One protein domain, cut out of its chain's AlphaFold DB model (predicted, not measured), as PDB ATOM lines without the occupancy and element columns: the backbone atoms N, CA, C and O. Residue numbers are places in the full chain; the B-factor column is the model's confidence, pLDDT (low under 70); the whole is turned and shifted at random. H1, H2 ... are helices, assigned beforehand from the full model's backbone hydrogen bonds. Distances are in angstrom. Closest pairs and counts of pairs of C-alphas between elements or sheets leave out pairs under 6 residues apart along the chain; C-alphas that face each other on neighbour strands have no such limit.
ATOM      1  N   ASN A   2       1.621 -31.457  11.843       64.81
ATOM      2  CA  ASN A   2       2.749 -32.149  12.475       64.81
ATOM      3  C   ASN A   2       3.559 -32.897  11.412       64.81
ATOM      4  O   ASN A   2       3.017 -33.741  10.693       64.81
ATOM      5  N   THR A   3       4.836 -32.555  11.304       76.12
ATOM      6  CA  THR A   3       5.818 -33.251  10.478       76.12
ATOM      7  C   THR A   3       6.690 -34.115  11.383       76.12
ATOM      8  O   THR A   3       7.055 -33.706  12.482       76.12
ATOM      9  N   ILE A   4       7.004 -35.330  10.938       72.00
ATOM     10  CA  ILE A   4       8.026 -36.178  11.564       72.00
ATOM     11  C   ILE A   4       8.986 -36.594  10.464       72.00
ATOM     12  O   ILE A   4       8.550 -37.010   9.386       72.00
ATOM     13  N   ASP A   5      10.278 -36.441  10.740       73.06
ATOM     14  CA  ASP A   5      11.362 -36.636   9.774       73.06
ATOM     15  C   ASP A   5      11.168 -35.783   8.508       73.06
ATOM     16  O   ASP A   5      11.406 -36.226   7.389       73.06
ATOM     17  N   GLY A   6      10.638 -34.565   8.674       82.56
ATOM     18  CA  GLY A   6      10.357 -33.644   7.569       82.56
ATOM     19  C   GLY A   6       9.169 -34.032   6.681       82.56
ATOM     20  O   GLY A   6       8.862 -33.310   5.736       82.56
ATOM     21  N   LEU A   7       8.462 -35.127   6.982       85.44
ATOM     22  CA  LEU A   7       7.328 -35.607   6.194       85.44
ATOM     23  C   LEU A   7       6.003 -35.467   6.948       85.44
ATOM     24  O   LEU A   7       5.890 -35.716   8.150       85.44
ATOM     25  N   THR A   8       4.964 -35.113   6.201       92.50
ATOM     26  CA  THR A   8       3.573 -35.115   6.662       92.50
ATOM     27  C   THR A   8       2.985 -36.528   6.659       92.50
ATOM     28  O   THR A   8       3.509 -37.455   6.038       92.50
ATOM     29  N   TYR A   9       1.825 -36.684   7.300       91.12
ATOM     30  CA  TYR A   9       1.108 -37.963   7.383       91.12
ATOM     31  C   TYR A   9       0.827 -38.565   6.015       91.12
ATOM     32  O   TYR A   9       1.105 -39.737   5.773       91.12
ATOM     33  N   ARG A  10       0.320 -37.735   5.099       91.50
ATOM     34  CA  ARG A  10       0.005 -38.166   3.740       91.50
ATOM     35  C   ARG A  10       1.258 -38.596   2.990       91.50
ATOM     36  O   ARG A  10       1.225 -39.622   2.333       91.50
ATOM     37  N   GLN A  11       2.366 -37.870   3.135       91.94
ATOM     38  CA  GLN A  11       3.629 -38.245   2.493       91.94
ATOM     39  C   GLN A  11       4.163 -39.583   3.019       91.94
ATOM     40  O   GLN A  11       4.581 -40.424   2.227       91.94
ATOM     41  N   TRP A  12       4.070 -39.832   4.328       93.12
ATOM     42  CA  TRP A  12       4.384 -41.143   4.903       93.12
ATOM     43  C   TRP A  12       3.483 -42.256   4.347       93.12
ATOM     44  O   TRP A  12       3.971 -43.325   3.979       93.12
ATOM     45  N   GLN A  13       2.173 -42.008   4.244       94.31
ATOM     46  CA  GLN A  13       1.240 -42.974   3.666       94.31
ATOM     47  C   GLN A  13       1.552 -43.267   2.194       94.31
ATOM     48  O   GLN A  13       1.539 -44.435   1.792       94.31
ATOM     49  N   THR A  14       1.854 -42.235   1.403       94.56
ATOM     50  CA  THR A  14       2.253 -42.371  -0.001       94.56
ATOM     51  C   THR A  14       3.517 -43.212  -0.113       94.56
ATOM     52  O   THR A  14       3.492 -44.238  -0.790       94.56
ATOM     53  N   ARG A  15       4.571 -42.878   0.645       91.50
ATOM     54  CA  ARG A  15       5.836 -43.626   0.659       91.50
ATOM     55  C   ARG A  15       5.635 -45.108   0.976       91.50
ATOM     56  O   ARG A  15       6.139 -45.970   0.261       91.50
ATOM     57  N   ASN A  16       4.873 -45.416   2.026       93.50
ATOM     58  CA  ASN A  16       4.592 -46.800   2.404       93.50
ATOM     59  C   ASN A  16       3.849 -47.557   1.292       93.50
ATOM     60  O   ASN A  16       4.153 -48.714   1.013       93.50
ATOM     61  N   THR A  17       2.893 -46.894   0.636       93.69
ATOM     62  CA  THR A  17       2.112 -47.479  -0.461       93.69
ATOM     63  C   THR A  17       2.982 -47.744  -1.686       93.69
ATOM     64  O   THR A  17       2.880 -48.810  -2.287       93.69
ATOM     65  N   GLU A  18       3.851 -46.804  -2.053       90.69
ATOM     66  CA  GLU A  18       4.790 -46.962  -3.166       90.69
ATOM     67  C   GLU A  18       5.774 -48.103  -2.927       90.69
ATOM     68  O   GLU A  18       6.021 -48.897  -3.832       90.69
ATOM     69  N   PHE A  19       6.291 -48.233  -1.706       88.56
ATOM     70  CA  PHE A  19       7.176 -49.338  -1.352       88.56
ATOM     71  C   PHE A  19       6.436 -50.680  -1.398       88.56
ATOM     72  O   PHE A  19       6.926 -51.634  -1.993       88.56
ATOM     73  N   LEU A  20       5.214 -50.741  -0.855       89.94
ATOM     74  CA  LEU A  20       4.383 -51.946  -0.878       89.94
ATOM     75  C   LEU A  20       4.051 -52.399  -2.310       89.94
ATOM     76  O   LEU A  20       4.005 -53.597  -2.569       89.94
ATOM     77  N   LYS A  21       3.846 -51.463  -3.248       88.00
ATOM     78  CA  LYS A  21       3.590 -51.762  -4.671       88.00
ATOM     79  C   LYS A  21       4.778 -52.412  -5.383       88.00
ATOM     80  O   LYS A  21       4.568 -53.098  -6.376       88.00
ATOM     81  N   LYS A  22       6.002 -52.191  -4.900       84.44
ATOM     82  CA  LYS A  22       7.222 -52.795  -5.460       84.44
ATOM     83  C   LYS A  22       7.448 -54.230  -4.972       84.44
ATOM     84  O   LYS A  22       8.284 -54.931  -5.529       84.44
ATOM     85  N   LEU A  23       6.716 -54.667  -3.947       84.62
ATOM     86  CA  LEU A  23       6.821 -56.014  -3.398       84.62
ATOM     87  C   LEU A  23       6.077 -57.034  -4.265       84.62
ATOM     88  O   LEU A  23       4.998 -56.770  -4.796       84.62
ATOM     89  N   SER A  24       6.619 -58.248  -4.333       83.19
ATOM     90  CA  SER A  24       5.928 -59.391  -4.933       83.19
ATOM     91  C   SER A  24       4.681 -59.800  -4.125       83.19
ATOM     92  O   SER A  24       4.613 -59.541  -2.918       83.19
ATOM     93  N   PRO A  25       3.705 -60.510  -4.725       85.00
ATOM     94  CA  PRO A  25       2.487 -60.927  -4.025       85.00
ATOM     95  C   PRO A  25       2.732 -61.724  -2.732       85.00
ATOM     96  O   PRO A  25       2.003 -61.551  -1.754       85.00
ATOM     97  N   SER A  26       3.774 -62.562  -2.694       80.25
ATOM     98  CA  SER A  26       4.159 -63.305  -1.486       80.25
ATOM     99  C   SER A  26       4.722 -62.384  -0.405       80.25
ATOM    100  O   SER A  26       4.305 -62.478   0.742       80.25
ATOM    101  N   GLN A  27       5.587 -61.432  -0.770       84.50
ATOM    102  CA  GLN A  27       6.099 -60.439   0.176       84.50
ATOM    103  C   GLN A  27       4.958 -59.584   0.734       84.50
ATOM    104  O   GLN A  27       4.891 -59.400   1.942       84.50
ATOM    105  N   VAL A  28       4.011 -59.138  -0.104       90.06
ATOM    106  CA  VAL A  28       2.816 -58.394   0.342       90.06
ATOM    107  C   VAL A  28       1.990 -59.206   1.348       90.06
ATOM    108  O   VAL A  28       1.502 -58.653   2.337       90.06
ATOM    109  N   LYS A  29       1.831 -60.514   1.119       89.19
ATOM    110  CA  LYS A  29       1.160 -61.411   2.067       89.19
ATOM    111  C   LYS A  29       1.911 -61.462   3.402       89.19
ATOM    112  O   LYS A  29       1.281 -61.319   4.447       89.19
ATOM    113  N   ASP A  30       3.236 -61.562   3.363       88.06
ATOM    114  CA  ASP A  30       4.079 -61.638   4.559       88.06
ATOM    115  C   ASP A  30       4.063 -60.334   5.375       88.06
ATOM    116  O   ASP A  30       3.905 -60.378   6.595       88.06
ATOM    117  N   VAL A  31       4.156 -59.152   4.745       91.50
ATOM    118  CA  VAL A  31       4.034 -57.871   5.479       91.50
ATOM    119  C   VAL A  31       2.649 -57.682   6.085       91.50
ATOM    120  O   VAL A  31       2.539 -57.164   7.198       91.50
ATOM    121  N   ARG A  32       1.585 -58.111   5.395       91.38
ATOM    122  CA  ARG A  32       0.224 -58.074   5.953       91.38
ATOM    123  C   ARG A  32       0.086 -59.012   7.148       91.38
ATOM    124  O   ARG A  32      -0.464 -58.593   8.161       91.38
ATOM    125  N   ALA A  33       0.641 -60.221   7.070       91.50
ATOM    126  CA  ALA A  33       0.671 -61.162   8.191       91.50
ATOM    127  C   ALA A  33       1.441 -60.604   9.401       91.50
ATOM    128  O   ALA A  33       1.045 -60.824  10.540       91.50
ATOM    129  N   LYS A  34       2.491 -59.807   9.162       89.94
ATOM    130  CA  LYS A  34       3.248 -59.089  10.202       89.94
ATOM    131  C   LYS A  34       2.536 -57.844  10.761       89.94
ATOM    132  O   LYS A  34       3.099 -57.157  11.609       89.94
ATOM    133  N   GLY A  35       1.316 -57.541  10.308       92.88
ATOM    134  CA  GLY A  35       0.494 -56.453  10.845       92.88
ATOM    135  C   GLY A  35       0.626 -55.113  10.118       92.88
ATOM    136  O   GLY A  35       0.364 -54.069  10.716       92.88
ATOM    137  N   TYR A  36       1.021 -55.104   8.839       94.25
ATOM    138  CA  TYR A  36       1.038 -53.878   8.034       94.25
ATOM    139  C   TYR A  36      -0.342 -53.195   7.995       94.25
ATOM    140  O   TYR A  36      -1.334 -53.779   7.552       94.25
ATOM    141  N   LYS A  37      -0.388 -51.919   8.392       94.75
ATOM    142  CA  LYS A  37      -1.579 -51.064   8.364       94.75
ATOM    143  C   LYS A  37      -1.196 -49.603   8.120       94.75
ATOM    144  O   LYS A  37      -0.642 -48.931   8.984       94.75
ATOM    145  N   ASN A  38      -1.566 -49.072   6.958       93.44
ATOM    146  CA  ASN A  38      -1.199 -47.714   6.542       93.44
ATOM    147  C   ASN A  38      -2.218 -46.637   6.974       93.44
ATOM    148  O   ASN A  38      -2.516 -45.711   6.220       93.44
ATOM    149  N   VAL A  39      -2.808 -46.792   8.164       93.38
ATOM    150  CA  VAL A  39      -3.853 -45.904   8.702       93.38
ATOM    151  C   VAL A  39      -3.613 -45.651  10.187       93.38
ATOM    152  O   VAL A  39      -3.532 -46.596  10.973       93.38
ATOM    153  N   GLY A  40      -3.571 -44.380  10.574       91.62
ATOM    154  CA  GLY A  40      -3.208 -43.924  11.910       91.62
ATOM    155  C   GLY A  40      -1.696 -43.772  12.039       91.62
ATOM    156  O   GLY A  40      -0.932 -44.619  11.580       91.62
ATOM    157  N   TRP A  41      -1.257 -42.681  12.662       89.12
ATOM    158  CA  TRP A  41       0.145 -42.260  12.656       89.12
ATOM    159  C   TRP A  41       1.114 -43.329  13.203       89.12
ATOM    160  O   TRP A  41       2.128 -43.645  12.578       89.12
ATOM    161  N   GLU A  42       0.762 -43.965  14.321       90.75
ATOM    162  CA  GLU A  42       1.570 -45.042  14.908       90.75
ATOM    163  C   GLU A  42       1.656 -46.279  14.013       90.75
ATOM    164  O   GLU A  42       2.724 -46.878  13.869       90.75
ATOM    165  N   ASN A  43       0.557 -46.638  13.353       93.88
ATOM    166  CA  ASN A  43       0.543 -47.785  12.453       93.88
ATOM    167  C   ASN A  43       1.334 -47.500  11.179       93.88
ATOM    168  O   ASN A  43       2.020 -48.391  10.694       93.88
ATOM    169  N   VAL A  44       1.302 -46.269  10.663       93.44
ATOM    170  CA  VAL A  44       2.092 -45.850   9.497       93.44
ATOM    171  C   VAL A  44       3.595 -45.946   9.788       93.44
ATOM    172  O   VAL A  44       4.341 -46.489   8.969       93.44
ATOM    173  N   LYS A  45       4.039 -45.523  10.981       91.56
ATOM    174  CA  LYS A  45       5.437 -45.680  11.427       91.56
ATOM    175  C   LYS A  45       5.830 -47.145  11.624       91.56
ATOM    176  O   LYS A  45       6.875 -47.569  11.137       91.56
ATOM    177  N   LYS A  46       4.995 -47.937  12.306       92.62
ATOM    178  CA  LYS A  46       5.232 -49.382  12.487       92.62
ATOM    179  C   LYS A  46       5.296 -50.103  11.142       92.62
ATOM    180  O   LYS A  46       6.228 -50.853  10.896       92.62
ATOM    181  N   SER A  47       4.358 -49.806  10.251       93.19
ATOM    182  CA  SER A  47       4.283 -50.373   8.905       93.19
ATOM    183  C   SER A  47       5.521 -50.078   8.078       93.19
ATOM    184  O   SER A  47       5.981 -50.970   7.374       93.19
ATOM    185  N   TRP A  48       6.088 -48.873   8.207       91.81
ATOM    186  CA  TRP A  48       7.358 -48.543   7.568       91.81
ATOM    187  C   TRP A  48       8.476 -49.480   8.020       91.81
ATOM    188  O   TRP A  48       9.135 -50.055   7.168       91.81
ATOM    189  N   LYS A  49       8.619 -49.725   9.331       89.94
ATOM    190  CA  LYS A  49       9.617 -50.676   9.855       89.94
ATOM    191  C   LYS A  49       9.416 -52.094   9.315       89.94
ATOM    192  O   LYS A  49      10.383 -52.800   9.062       89.94
ATOM    193  N   ILE A  50       8.166 -52.527   9.144       90.06
ATOM    194  CA  ILE A  50       7.870 -53.871   8.628       90.06
ATOM    195  C   ILE A  50       8.276 -53.977   7.150       90.06
ATOM    196  O   ILE A  50       8.912 -54.958   6.772       90.06
ATOM    197  N   ILE A  51       7.925 -52.988   6.317       88.62
ATOM    198  CA  ILE A  51       8.208 -53.036   4.872       88.62
ATOM    199  C   ILE A  51       9.670 -52.709   4.550       88.62
ATOM    200  O   ILE A  51      10.208 -53.290   3.617       88.62
ATOM    201  N   SER A  52      10.331 -51.839   5.324       83.00
ATOM    202  CA  SER A  52      11.741 -51.479   5.119       83.00
ATOM    203  C   SER A  52      12.700 -52.629   5.417       83.00
ATOM    204  O   SER A  52      13.813 -52.633   4.910       83.00
ATOM    205  N   ASN A  53      12.265 -53.599   6.226       76.62
ATOM    206  CA  ASN A  53      13.037 -54.790   6.584       76.62
ATOM    207  C   ASN A  53      12.812 -55.958   5.611       76.62
ATOM    208  O   ASN A  53      13.272 -57.070   5.865       76.62
ATOM    209  N   ILE A  54      12.044 -55.755   4.536       71.62
ATOM    210  CA  ILE A  54      11.972 -56.731   3.455       71.62
ATOM    211  C   ILE A  54      13.146 -56.452   2.527       71.62
ATOM    212  O   ILE A  54      13.116 -55.488   1.763       71.62
ATOM    213  N   ASP A  55      14.155 -57.318   2.589       59.25
ATOM    214  CA  ASP A  55      15.226 -57.353   1.599       59.25
ATOM    215  C   ASP A  55      14.596 -57.499   0.208       59.25
ATOM    216  O   ASP A  55      13.982 -58.514  -0.141       59.25
ATOM    217  N   ASN A  56      14.678 -56.421  -0.569       53.69
ATOM    218  CA  ASN A  56      13.953 -56.246  -1.826       53.69
ATOM    219  C   ASN A  56      14.573 -56.987  -3.017       53.69
ATOM    220  O   ASN A  56      14.163 -56.773  -4.154       53.69
ATOM    221  N   VAL A  57      15.516 -57.894  -2.777       49.72
ATOM    222  CA  VAL A  57      16.113 -58.727  -3.818       49.72
ATOM    223  C   VAL A  57      16.213 -60.143  -3.274       49.72
ATOM    224  O   VAL A  57      17.215 -60.530  -2.694       49.72
TER     225      VAL A  57
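Overview. This is residues 2 to 57 of the 123 residues of an uncharacterized protein of Synechocystis sp. (strain PCC 6714) (UniProt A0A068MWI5). Two helices, H1 and H3, lie side by side and run the same way, and the shorter H2 slants near their last residues, at one end of the pair. The link of residues 34 to 40 leads back from H2 to the start of H3. The printed part has 56 residues, with three named helices in the order H1, H2, H3 and no named strand: all helix. It is compact, with a radius of gyration of the C-alphas of 11.0 A, yet elongated, spanning 34 by 19 by 14 A.

Arrangement. H1, residues 9 to 21, touches H3, residues 41 to 52, at a shallow tilt of 29 degrees, the same way; their closest C-alphas, of Asn 16 and Trp 48, are 6.1 A apart. H2, residues 25 to 33, is close to but not clearly touching H3, with closest C-alphas of Val 31 and Ile 50 at 6.4 A. In H1, H2 and H3 every O i to N i+4 pair is within hydrogen-bond range.

Along the chain. H1 begins at C-alpha 9 (1.108, -37.963, 7.383) and is 18.5 A long. H2 measures 12.4 A. H3 measures 16.6 A and ends at C-alpha 52 (11.741, -51.479, 5.119).

Size, cuts and confidence. The C-alphas of Asn 2 and Ser 26, the two farthest apart, are 34.2 A apart. The printed part has no cut and no long link between helices. Residues 2 and 55 to 57 have pLDDT under 70.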